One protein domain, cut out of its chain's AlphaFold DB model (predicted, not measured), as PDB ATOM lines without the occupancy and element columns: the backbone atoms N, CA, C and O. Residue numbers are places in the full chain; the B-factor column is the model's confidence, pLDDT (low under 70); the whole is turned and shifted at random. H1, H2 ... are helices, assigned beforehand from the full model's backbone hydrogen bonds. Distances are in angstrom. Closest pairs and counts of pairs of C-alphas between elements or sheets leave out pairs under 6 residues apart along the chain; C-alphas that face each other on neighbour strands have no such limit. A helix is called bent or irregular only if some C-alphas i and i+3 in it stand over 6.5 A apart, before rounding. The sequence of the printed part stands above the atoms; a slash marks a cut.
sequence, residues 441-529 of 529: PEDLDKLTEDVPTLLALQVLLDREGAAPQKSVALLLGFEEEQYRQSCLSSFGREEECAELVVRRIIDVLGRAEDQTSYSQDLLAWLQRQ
ATOM      1  N   PRO A 441     213.600 272.732 376.269       89.62
ATOM      2  CA  PRO A 441     214.623 273.235 375.348       89.62
ATOM      3  C   PRO A 441     214.183 273.187 373.877       89.62
ATOM      4  O   PRO A 441     214.661 273.994 373.084       89.62
ATOM      5  N   GLU A 442     213.276 272.274 373.516       91.50
ATOM      6  CA  GLU A 442     212.685 272.186 372.173       91.50
ATOM      7  C   GLU A 442     211.654 273.294 371.927       91.50
ATOM      8  O   GLU A 442     211.586 273.854 370.834       91.50
ATOM      9  N   ASP A 443     210.848 273.626 372.939       93.31
ATOM     10  CA  ASP A 443     209.898 274.738 372.847       93.31
ATOM     11  C   ASP A 443     210.628 276.081 372.829       93.31
ATOM     12  O   ASP A 443     210.173 277.014 372.173       93.31
ATOM     13  N   LEU A 444     211.777 276.178 373.507       93.75
ATOM     14  CA  LEU A 444     212.609 277.376 373.489       93.75
ATOM     15  C   LEU A 444     213.171 277.663 372.091       93.75
ATOM     16  O   LEU A 444     213.130 278.814 371.662       93.75
ATOM     17  N   ASP A 445     213.638 276.644 371.364       94.75
ATOM     18  CA  ASP A 445     214.106 276.824 369.982       94.75
ATOM     19  C   ASP A 445     212.976 277.333 369.084       94.75
ATOM     20  O   ASP A 445     213.139 278.333 368.394       94.75
ATOM     21  N   LYS A 446     211.789 276.718 369.171       95.75
ATOM     22  CA  LYS A 446     210.610 277.145 368.396       95.75
ATOM     23  C   LYS A 446     210.170 278.569 368.735       95.75
ATOM     24  O   LYS A 446     209.736 279.305 367.860       95.75
ATOM     25  N   LEU A 447     210.255 278.964 370.007       96.12
ATOM     26  CA  LEU A 447     209.902 280.316 370.454       96.12
ATOM     27  C   LEU A 447     210.933 281.376 370.041       96.12
ATOM     28  O   LEU A 447     210.620 282.564 370.101       96.12
ATOM     29  N   THR A 448     212.151 280.969 369.679       96.31
ATOM     30  CA  THR A 448     213.257 281.878 369.346       96.31
ATOM     31  C   THR A 448     213.641 281.873 367.867       96.31
ATOM     32  O   THR A 448     214.420 282.731 367.479       96.31
ATOM     33  N   GLU A 449     213.058 280.993 367.046       96.31
ATOM     34  CA  GLU A 449     213.358 280.847 365.610       96.31
ATOM     35  C   GLU A 449     213.287 282.177 364.836       96.31
ATOM     36  O   GLU A 449     214.232 282.528 364.137       96.31
ATOM     37  N   ASP A 450     212.220 282.956 365.038       96.69
ATOM     38  CA  ASP A 450     211.993 284.241 364.350       96.69
ATOM     39  C   ASP A 450     212.420 285.469 365.189       96.69
ATOM     40  O   ASP A 450     212.082 286.615 364.866       96.69
ATOM     41  N   VAL A 451     213.107 285.258 366.317       97.44
ATOM     42  CA  VAL A 451     213.464 286.320 367.268       97.44
ATOM     43  C   VAL A 451     214.957 286.639 367.173       97.44
ATOM     44  O   VAL A 451     215.767 285.730 367.328       97.44
ATOM     45  N   PRO A 452     215.352 287.925 367.051       97.75
ATOM     46  CA  PRO A 452     216.761 288.314 367.100       97.75
ATOM     47  C   PRO A 452     217.464 287.754 368.346       97.75
ATOM     48  O   PRO A 452     217.041 288.013 369.485       97.75
ATOM     49  N   THR A 453     218.522 286.970 368.138       97.56
ATOM     50  CA  THR A 453     219.196 286.152 369.155       97.56
ATOM     51  C   THR A 453     219.620 286.969 370.376       97.56
ATOM     52  O   THR A 453     219.420 286.540 371.514       97.56
ATOM     53  N   LEU A 454     220.159 288.176 370.179       97.06
ATOM     54  CA  LEU A 454     220.607 289.045 371.271       97.06
ATOM     55  C   LEU A 454     219.450 289.597 372.110       97.06
ATOM     56  O   LEU A 454     219.625 289.857 373.304       97.06
ATOM     57  N   LEU A 455     218.267 289.763 371.515       96.88
ATOM     58  CA  LEU A 455     217.065 290.180 372.238       96.88
ATOM     59  C   LEU A 455     216.462 289.018 373.023       96.88
ATOM     60  O   LEU A 455     216.104 289.200 374.189       96.88
ATOM     61  N   ALA A 456     216.395 287.830 372.416       96.62
ATOM     62  CA  ALA A 456     215.970 286.613 373.101       96.62
ATOM     63  C   ALA A 456     216.858 286.346 374.324       96.62
ATOM     64  O   ALA A 456     216.360 286.188 375.437       96.62
ATOM     65  N   LEU A 457     218.176 286.411 374.139       95.44
ATOM     66  CA  LEU A 457     219.166 286.242 375.195       95.44
ATOM     67  C   LEU A 457     218.962 287.216 376.363       95.44
ATOM     68  O   LEU A 457     218.980 286.792 377.518       95.44
ATOM     69  N   GLN A 458     218.729 288.504 376.088       94.25
ATOM     70  CA  GLN A 458     218.475 289.489 377.144       94.25
ATOM     71  C   GLN A 458     217.228 289.125 377.969       94.25
ATOM     72  O   GLN A 458     217.266 289.169 379.199       94.25
ATOM     73  N   VAL A 459     216.142 288.704 377.313       93.81
ATOM     74  CA  VAL A 459     214.904 288.285 377.992       93.81
ATOM     75  C   VAL A 459     215.107 287.005 378.811       93.81
ATOM     76  O   VAL A 459     214.587 286.894 379.926       93.81
ATOM     77  N   LEU A 460     215.868 286.041 378.287       92.88
ATOM     78  CA  LEU A 460     216.150 284.774 378.965       92.88
ATOM     79  C   LEU A 460     217.053 284.960 380.190       92.88
ATOM     80  O   LEU A 460     216.802 284.325 381.215       92.88
ATOM     81  N   LEU A 461     218.039 285.859 380.122       90.62
ATOM     82  CA  LEU A 461     218.880 286.224 381.267       90.62
ATOM     83  C   LEU A 461     218.076 286.943 382.357       90.62
ATOM     84  O   LEU A 461     218.232 286.638 383.540       90.62
ATOM     85  N   ASP A 462     217.164 287.844 381.978       88.69
ATOM     86  CA  ASP A 462     216.282 288.521 382.935       88.69
ATOM     87  C   ASP A 462     215.350 287.533 383.662       88.69
ATOM     88  O   ASP A 462     215.022 287.722 384.840       88.69
ATOM     89  N   ARG A 463     214.932 286.451 382.987       87.25
ATOM     90  CA  ARG A 463     214.089 285.403 383.584       87.25
ATOM     91  C   ARG A 463     214.783 284.656 384.718       87.25
ATOM     92  O   ARG A 463     214.100 284.292 385.677       87.25
ATOM     93  N   GLU A 464     216.100 284.455 384.649       80.62
ATOM     94  CA  GLU A 464     216.860 283.740 385.688       80.62
ATOM     95  C   GLU A 464     216.765 284.401 387.071       80.62
ATOM     96  O   GLU A 464     217.215 283.830 388.063       80.62
ATOM     97  N   GLY A 465     216.209 285.618 387.166       68.25
ATOM     98  CA  GLY A 465     216.294 286.410 388.389       68.25
ATOM     99  C   GLY A 465     217.743 286.777 388.690       68.25
ATOM    100  O   GLY A 465     218.088 287.060 389.839       68.25
ATOM    101  N   ALA A 466     218.584 286.747 387.655       55.03
ATOM    102  CA  ALA A 466     219.944 287.196 387.700       55.03
ATOM    103  C   ALA A 466     219.990 288.569 388.368       55.03
ATOM    104  O   ALA A 466     219.334 289.516 387.931       55.03
ATOM    105  N   ALA A 467     220.771 288.673 389.443       56.28
ATOM    106  CA  ALA A 467     221.130 289.958 390.017       56.28
ATOM    107  C   ALA A 467     221.540 290.925 388.882       56.28
ATOM    108  O   ALA A 467     222.059 290.464 387.860       56.28
ATOM    109  N   PRO A 468     221.389 292.252 389.053       59.81
ATOM    110  CA  PRO A 468     221.725 293.273 388.044       59.81
ATOM    111  C   PRO A 468     223.151 293.188 387.458       59.81
ATOM    112  O   PRO A 468     223.490 293.955 386.568       59.81
ATOM    113  N   GLN A 469     223.977 292.267 387.950       62.84
ATOM    114  CA  GLN A 469     225.322 291.932 387.514       62.84
ATOM    115  C   GLN A 469     225.407 291.008 386.279       62.84
ATOM    116  O   GLN A 469     226.508 290.853 385.764       62.84
ATOM    117  N   LYS A 470     224.311 290.407 385.778       75.94
ATOM    118  CA  LYS A 470     224.357 289.523 384.584       75.94
ATOM    119  C   LYS A 470     223.641 290.080 383.341       75.94
ATOM    120  O   LYS A 470     223.075 289.310 382.571       75.94
ATOM    121  N   SER A 471     223.636 291.396 383.121       89.06
ATOM    122  CA  SER A 471     223.201 291.906 381.809       89.06
ATOM    123  C   SER A 471     224.189 291.473 380.720       89.06
ATOM    124  O   SER A 471     225.382 291.317 380.995       89.06
ATOM    125  N   VAL A 472     223.718 291.322 379.476       92.56
ATOM    126  CA  VAL A 472     224.593 290.972 378.342       92.56
ATOM    127  C   VAL A 472     225.768 291.948 378.239       92.56
ATOM    128  O   VAL A 472     226.917 291.530 378.125       92.56
ATOM    129  N   ALA A 473     225.495 293.248 378.371       94.19
ATOM    130  CA  ALA A 473     226.521 294.287 378.341       94.19
ATOM    131  C   ALA A 473     227.608 294.072 379.409       94.19
ATOM    132  O   ALA A 473     228.796 294.119 379.090       94.19
ATOM    133  N   LEU A 474     227.222 293.756 380.651       91.69
ATOM    134  CA  LEU A 474     228.171 293.527 381.743       91.69
ATOM    135  C   LEU A 474     228.997 292.252 381.549       91.69
ATOM    136  O   LEU A 474     230.195 292.267 381.826       91.69
ATOM    137  N   LEU A 475     228.400 291.178 381.021       92.25
ATOM    138  CA  LEU A 475     229.126 289.941 380.693       92.25
ATOM    139  C   LEU A 475     230.185 290.168 379.600       92.25
ATOM    140  O   LEU A 475     231.244 289.535 379.607       92.25
ATOM    141  N   LEU A 476     229.922 291.101 378.684       94.38
ATOM    142  CA  LEU A 476     230.873 291.528 377.658       94.38
ATOM    143  C   LEU A 476     231.903 292.550 378.169       94.38
ATOM    144  O   LEU A 476     232.923 292.753 377.513       94.38
ATOM    145  N   GLY A 477     231.673 293.169 379.330       94.38
ATOM    146  CA  GLY A 477     232.506 294.250 379.864       94.38
ATOM    147  C   GLY A 477     232.238 295.617 379.226       94.38
ATOM    148  O   GLY A 477     233.118 296.477 379.244       94.38
ATOM    149  N   PHE A 478     231.049 295.822 378.657       95.94
ATOM    150  CA  PHE A 478     230.604 297.096 378.094       95.94
ATOM    151  C   PHE A 478     229.623 297.820 379.017       95.94
ATOM    152  O   PHE A 478     228.902 297.215 379.811       95.94
ATOM    153  N   GLU A 479     229.545 299.138 378.847       94.56
ATOM    154  CA  GLU A 479     228.403 299.906 379.327       94.56
ATOM    155  C   GLU A 479     227.148 299.548 378.513       94.56
ATOM    156  O   GLU A 479     227.223 299.270 377.314       94.56
ATOM    157  N   GLU A 480     225.975 299.565 379.151       91.00
ATOM    158  CA  GLU A 480     224.715 299.172 378.511       91.00
ATOM    159  C   GLU A 480     224.377 300.050 377.295       91.00
ATOM    160  O   GLU A 480     223.925 299.549 376.264       91.00
ATOM    161  N   GLU A 481     224.660 301.350 377.371       92.75
ATOM    162  CA  GLU A 481     224.461 302.265 376.250       92.75
ATOM    163  C   GLU A 481     225.443 301.991 375.101       92.75
ATOM    164  O   GLU A 481     225.033 301.933 373.940       92.75
ATOM    165  N   GLN A 482     226.712 301.718 375.417       95.94
ATOM    166  CA  GLN A 482     227.721 301.358 374.421       95.94
ATOM    167  C   GLN A 482     227.372 300.044 373.711       95.94
ATOM    168  O   GLN A 482     227.495 299.957 372.487       95.94
ATOM    169  N   TYR A 483     226.909 299.036 374.455       96.06
ATOM    170  CA  TYR A 483     226.438 297.770 373.896       96.06
ATOM    171  C   TYR A 483     225.272 297.995 372.928       96.06
ATOM    172  O   TYR A 483     225.314 297.521 371.791       96.06
ATOM    173  N   ARG A 484     224.274 298.793 373.329       93.88
ATOM    174  CA  ARG A 484     223.119 299.105 372.479       93.88
ATOM    175  C   ARG A 484     223.520 299.837 371.200       93.88
ATOM    176  O   ARG A 484     223.061 299.470 370.125       93.88
ATOM    177  N   GLN A 485     224.394 300.835 371.299       94.38
ATOM    178  CA  GLN A 485     224.864 301.586 370.132       94.38
ATOM    179  C   GLN A 485     225.733 300.733 369.194       94.38
ATOM    180  O   GLN A 485     225.694 300.936 367.984       94.38
ATOM    181  N   SER A 486     226.506 299.786 369.734       95.12
ATOM    182  CA  SER A 486     227.485 299.017 368.952       95.12
ATOM    183  C   SER A 486     226.918 297.735 368.346       95.12
ATOM    184  O   SER A 486     227.284 297.393 367.223       95.12
ATOM    185  N   CYS A 487     226.065 297.023 369.088       96.94
ATOM    186  CA  CYS A 487     225.546 295.702 368.716       96.94
ATOM    187  C   CYS A 487     224.057 295.735 368.364       96.94
ATOM    188  O   CYS A 487     223.600 294.893 367.610       96.94
ATOM    189  N   LEU A 488     223.292 296.701 368.888       96.31
ATOM    190  CA  LEU A 488     221.834 296.742 368.748       96.31
ATOM    191  C   LEU A 488     221.333 298.004 368.027       96.31
ATOM    192  O   LEU A 488     220.214 298.461 368.257       96.31
ATOM    193  N   SER A 489     222.136 298.604 367.148       94.25
ATOM    194  CA  SER A 489     221.719 299.807 366.413       94.25
ATOM    195  C   SER A 489     220.635 299.532 365.363       94.25
ATOM    196  O   SER A 489     219.882 300.438 365.005       94.25
ATOM    197  N   SER A 490     220.566 298.301 364.847       94.81
ATOM    198  CA  SER A 490     219.651 297.864 363.781       94.81
ATOM    199  C   SER A 490     219.618 296.336 363.676       94.81
ATOM    200  O   SER A 490     220.596 295.711 364.074       94.81
ATOM    201  N   PHE A 491     218.587 295.770 363.033       94.19
ATOM    202  CA  PHE A 491     218.471 294.330 362.729       94.19
ATOM    203  C   PHE A 491     219.770 293.720 362.179       94.19
ATOM    204  O   PHE A 491     220.411 292.936 362.862       94.19
ATOM    205  N   GLY A 492     220.260 294.191 361.026       95.00
ATOM    206  CA  GLY A 492     221.485 293.624 360.439       95.00
ATOM    207  C   GLY A 492     222.748 293.804 361.293       95.00
ATOM    208  O   GLY A 492     223.708 293.062 361.137       95.00
ATOM    209  N   ARG A 493     222.763 294.767 362.229       96.19
ATOM    210  CA  ARG A 493     223.908 294.932 363.136       96.19
ATOM    211  C   ARG A 493     223.879 293.914 364.271       96.19
ATOM    212  O   ARG A 493     224.935 293.488 364.730       96.19
ATOM    213  N   GLU A 494     222.684 293.555 364.717       96.88
ATOM    214  CA  GLU A 494     222.494 292.519 365.717       96.88
ATOM    215  C   GLU A 494     222.941 291.160 365.173       96.88
ATOM    216  O   GLU A 494     223.776 290.525 365.814       96.88
ATOM    217  N   GLU A 495     222.533 290.806 363.952       96.06
ATOM    218  CA  GLU A 495     222.947 289.572 363.271       96.06
ATOM    219  C   GLU A 495     224.477 289.470 363.129       96.06
ATOM    220  O   GLU A 495     225.076 288.445 363.449       96.06
ATOM    221  N   GLU A 496     225.142 290.560 362.723       97.12
ATOM    222  CA  GLU A 496     226.608 290.622 362.624       97.12
ATOM    223  C   GLU A 496     227.319 290.406 363.972       97.12
ATOM    224  O   GLU A 496     228.450 289.917 364.018       97.12
ATOM    225  N   CYS A 497     226.702 290.837 365.075       97.69
ATOM    226  CA  CYS A 497     227.283 290.760 366.414       97.69
ATOM    227  C   CYS A 497     226.881 289.492 367.179       97.69
ATOM    228  O   CYS A 497     227.589 289.130 368.125       97.69
ATOM    229  N   ALA A 498     225.799 288.816 366.781       97.25
ATOM    230  CA  ALA A 498     225.201 287.700 367.505       97.25
ATOM    231  C   ALA A 498     226.215 286.588 367.802       97.25
ATOM    232  O   ALA A 498     226.471 286.286 368.968       97.25
ATOM    233  N   GLU A 499     226.885 286.065 366.773       97.31
ATOM    234  CA  GLU A 499     227.842 284.952 366.892       97.31
ATOM    235  C   GLU A 499     228.987 285.262 367.876       97.31
ATOM    236  O   GLU A 499     229.385 284.427 368.695       97.31
ATOM    237  N   LEU A 500     229.527 286.485 367.829       97.19
ATOM    238  CA  LEU A 500     230.638 286.902 368.688       97.19
ATOM    239  C   LEU A 500     230.201 287.069 370.145       97.19
ATOM    240  O   LEU A 500     230.921 286.665 371.063       97.19
ATOM    241  N   VAL A 501     229.025 287.660 370.356       97.12
ATOM    242  CA  VAL A 501     228.453 287.870 371.688       97.12
ATOM    243  C   VAL A 501     228.071 286.531 372.321       97.12
ATOM    244  O   VAL A 501     228.437 286.290 373.472       97.12
ATOM    245  N   VAL A 502     227.430 285.633 371.568       96.62
ATOM    246  CA  VAL A 502     227.054 284.278 372.006       96.62
ATOM    247  C   VAL A 502     228.282 283.495 372.465       96.62
ATOM    248  O   VAL A 502     228.320 283.043 373.610       96.62
ATOM    249  N   ARG A 503     229.338 283.419 371.642       96.75
ATOM    250  CA  ARG A 503     230.600 282.750 372.018       96.75
ATOM    251  C   ARG A 503     231.179 283.291 373.316       96.75
ATOM    252  O   ARG A 503     231.565 282.525 374.197       96.75
ATOM    253  N   ARG A 504     231.217 284.617 373.452       95.75
ATOM    254  CA  ARG A 504     231.760 285.255 374.651       95.75
ATOM    255  C   ARG A 504     230.935 284.929 375.894       95.75
ATOM    256  O   ARG A 504     231.506 284.741 376.964       95.75
ATOM    257  N   ILE A 505     229.617 284.859 375.767       93.50
ATOM    258  CA  ILE A 505     228.728 284.534 376.884       93.50
ATOM    259  C   ILE A 505     228.854 283.064 377.274       93.50
ATOM    260  O   ILE A 505     228.937 282.786 378.466       93.50
ATOM    261  N   ILE A 506     228.966 282.143 376.309       94.50
ATOM    262  CA  ILE A 506     229.258 280.726 376.579       94.50
ATOM    263  C   ILE A 506     230.557 280.598 377.386       94.50
ATOM    264  O   ILE A 506     230.580 279.908 378.404       94.50
ATOM    265  N   ASP A 507     231.617 281.317 376.997       94.31
ATOM    266  CA  ASP A 507     232.898 281.306 377.715       94.31
ATOM    267  C   ASP A 507     232.790 281.830 379.153       94.31
ATOM    268  O   ASP A 507     233.474 281.330 380.050       94.31
ATOM    269  N   VAL A 508     231.984 282.872 379.381       91.31
ATOM    270  CA  VAL A 508     231.822 283.495 380.704       91.31
ATOM    271  C   VAL A 508     230.930 282.642 381.604       91.31
ATOM    272  O   VAL A 508     231.296 282.384 382.749       91.31
ATOM    273  N   LEU A 509     229.795 282.164 381.090       88.75
ATOM    274  CA  LEU A 509     228.858 281.320 381.833       88.75
ATOM    275  C   LEU A 509     229.438 279.929 382.112       88.75
ATOM    276  O   LEU A 509     229.263 279.409 383.208       88.75
ATOM    277  N   GLY A 510     230.194 279.352 381.172       88.69
ATOM    278  CA  GLY A 510     230.835 278.048 381.348       88.69
ATOM    279  C   GLY A 510     231.914 278.022 382.437       88.69
ATOM    280  O   GLY A 510     232.221 276.957 382.964       88.69
ATOM    281  N   ARG A 511     232.475 279.184 382.802       88.25
ATOM    282  CA  ARG A 511     233.469 279.321 383.883       88.25
ATOM    283  C   ARG A 511     232.857 279.593 385.254       88.25
ATOM    284  O   ARG A 511     233.576 279.500 386.245       88.25
ATOM    285  N   ALA A 512     231.587 279.982 385.328       83.25
ATOM    286  CA  ALA A 512     230.935 280.246 386.602       83.25
ATOM    287  C   ALA A 512     230.648 278.914 387.319       83.25
ATOM    288  O   ALA A 512     229.968 278.052 386.769       83.25
ATOM    289  N   GLU A 513     231.176 278.739 388.536       67.56
ATOM    290  CA  GLU A 513     231.041 277.499 389.324       67.56
ATOM    291  C   GLU A 513     229.594 277.253 389.812       67.56
ATOM    292  O   GLU A 513     229.200 276.109 390.030       67.56
ATOM    293  N   ASP A 514     228.771 278.306 389.892       67.94
ATOM    294  CA  ASP A 514     227.360 278.248 390.296       67.94
ATOM    295  C   ASP A 514     226.422 278.004 389.094       67.94
ATOM    296  O   ASP A 514     225.652 278.880 388.684       67.94
ATOM    297  N   GLN A 515     226.484 276.804 388.509       71.06
ATOM    298  CA  GLN A 515     225.552 276.391 387.451       71.06
ATOM    299  C   GLN A 515     224.226 275.904 388.045       71.06
ATOM    300  O   GLN A 515     224.136 274.842 388.662       71.06
ATOM    301  N   THR A 516     223.156 276.664 387.827       78.25
ATOM    302  CA  THR A 516     221.784 276.195 388.060       78.25
ATOM    303  C   THR A 516     221.319 275.326 386.883       78.25
ATOM    304  O   THR A 516     221.802 275.492 385.765       78.25
ATOM    305  N   SER A 517     220.345 274.430 387.086       76.31
ATOM    306  CA  SER A 517     219.774 273.605 385.996       76.31
ATOM    307  C   SER A 517     219.314 274.442 384.794       76.31
ATOM    308  O   SER A 517     219.501 274.037 383.657       76.31
ATOM    309  N   TYR A 518     218.774 275.637 385.037       72.00
ATOM    310  CA  TYR A 518     218.324 276.536 383.976       72.00
ATOM    311  C   TYR A 518     219.497 277.169 383.201       72.00
ATOM    312  O   TYR A 518     219.404 277.355 381.991       72.00
ATOM    313  N   SER A 519     220.635 277.426 383.859       81.88
ATOM    314  CA  SER A 519     221.843 277.896 383.163       81.88
ATOM    315  C   SER A 519     222.392 276.852 382.182       81.88
ATOM    316  O   SER A 519     222.991 277.220 381.173       81.88
ATOM    317  N   GLN A 520     222.141 275.557 382.426       87.50
ATOM    318  CA  GLN A 520     222.494 274.482 381.494       87.50
ATOM    319  C   GLN A 520     221.578 274.473 380.266       87.50
ATOM    320  O   GLN A 520     222.080 274.340 379.152       87.50
ATOM    321  N   ASP A 521     220.273 274.691 380.448       89.44
ATOM    322  CA  ASP A 521     219.324 274.812 379.335       89.44
ATOM    323  C   ASP A 521     219.642 276.040 378.463       89.44
ATOM    324  O   ASP A 521     219.646 275.950 377.234       89.44
ATOM    325  N   LEU A 522     219.991 277.175 379.086       90.81
ATOM    326  CA  LEU A 522     220.423 278.383 378.377       90.81
ATOM    327  C   LEU A 522     221.738 278.162 377.614       90.81
ATOM    328  O   LEU A 522     221.860 278.598 376.471       90.81
ATOM    329  N   LEU A 523     222.718 277.477 378.214       91.94
ATOM    330  CA  LEU A 523     223.972 277.119 377.543       91.94
ATOM    331  C   LEU A 523     223.737 276.167 376.363       91.94
ATOM    332  O   LEU A 523     224.339 276.357 375.309       91.94
ATOM    333  N   ALA A 524     222.857 275.178 376.518       92.94
ATOM    334  CA  ALA A 524     222.490 274.260 375.444       92.94
ATOM    335  C   ALA A 524     221.779 274.987 374.293       92.94
ATOM    336  O   ALA A 524     222.046 274.705 373.127       92.94
ATOM    337  N   TRP A 525     220.916 275.958 374.602       94.56
ATOM    338  CA  TRP A 525     220.321 276.837 373.595       94.56
ATOM    339  C   TRP A 525     221.388 277.681 372.885       94.56
ATOM    340  O   TRP A 525     221.467 277.633 371.662       94.56
ATOM    341  N   LEU A 526     222.275 278.358 373.625       94.75
ATOM    342  CA  LEU A 526     223.352 279.186 373.060       94.75
ATOM    343  C   LEU A 526     224.321 278.410 372.160       94.75
ATOM    344  O   LEU A 526     224.883 278.990 371.248       94.75
ATOM    345  N   GLN A 527     224.550 277.122 372.420       95.12
ATOM    346  CA  GLN A 527     225.408 276.275 371.581       95.12
ATOM    347  C   GLN A 527     224.758 275.872 370.249       95.12
ATOM    348  O   GLN A 527     225.460 275.382 369.364       95.12
ATOM    349  N   ARG A 528     223.431 276.006 370.135       94.00
ATOM    350  CA  ARG A 528     222.660 275.685 368.924       94.00
ATOM    351  C   ARG A 528     222.441 276.900 368.022       94.00
ATOM    352  O   ARG A 528     222.228 276.698 366.830       94.00
ATOM    353  N   GLN A 529     222.473 278.100 368.604       90.38
ATOM    354  CA  GLN A 529     222.511 279.383 367.895       90.38
ATOM    355  C   GLN A 529     223.911 279.617 367.320       90.38
ATOM    356  O   GLN A 529     223.999 280.097 366.171       90.38
TER     357      GLN A 529
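AT A GLANCE: This is residues 441 to 529 of the 529 residues of an uncharacterized protein of Sistotremastrum niveocremeum HHB9708 (UniProt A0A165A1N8). One long, kinked helix, H5, runs along one side of a compact body, and the helices H2 and H6 cross it obliquely, with short H3 packed on it as well. H4 makes a corner with the first part of H5, and H1 sits at the outside, packed on H6 and away from H5. The printed part has 89 residues with six named helices, H1 to H6 in chain order, and no named strand; the class is all helix. The whole is compact, with a radius of gyration of the C-alphas of 12.5 A and spans of 33 by 28 by 20 A.

IN THESE COORDINATES: H5, the longest helix, holds residues 491 to 510 and measures 27.7 A from C-alpha 491 at (218.471, 294.330, 362.729) to C-alpha 510 at (230.835, 278.048, 381.348). It has a kink of 44 degrees near residue 499 and is irregular, with C-alphas 496 and 499 7.2 A apart. H2 is residues 453 to 463, 15.3 A long, and H6 is residues 517 to 526, 14.5 A, ending with C-alpha 526 at (223.352, 279.186, 373.060). H1 is residues 441 to 448, 10.6 A, beginning with C-alpha 441 at (214.623, 273.235, 375.348). H4 is residues 480 to 487, 10.4 A, and H3 is residues 472 to 476, 6.3 A.

HOW THE PARTS SIT: H5 is the hub, touching four other helices. With residues 494 to 501 alone it touches H2, the same way at a steep tilt of 46 degrees; the closest C-alphas, of Leu 454 and Ala 498, are 6.1 A apart. With residues 502 to 510 alone it touches H6, a helical hairpin, opposite ways at a steep tilt of 42 degrees; the closest C-alphas are those of Val 502 and Leu 526, 6.4 A. With residues 501 to 508 alone it touches H3, closest at the C-alphas of Leu 475 and Ile 505, 6.6 A. H5 and H4 touch only at the corner, by residues 493 to 497 of H5, with the C-alphas of Cys 487 and Glu 494 closest at 5.3 A. H2 and H6 are close but not clearly touching, opposite ways at a shallow tilt of 6 degrees, with the C-alphas of Leu 460 and Leu 522 closest at 7.7 A. H1 touches H6, the C-alphas of Pro 441 and Asp 521 being closest at 6.4 A, and is apart from H5. In H1, H2, H3, H4 and H6 every O i to N i+4 pair is within hydrogen-bond range; in H5, 14 of 16 are.

THE WHOLE: The two C-alphas farthest apart, of Ser 490 and Glu 513, are 34.6 A apart. The printed part has no cut, ends at the chain's last residue, Gln 529, and has no long link. The mean pLDDT of the printed part is 90.1; residues 465 to 469 and 513 to 514 are under 70.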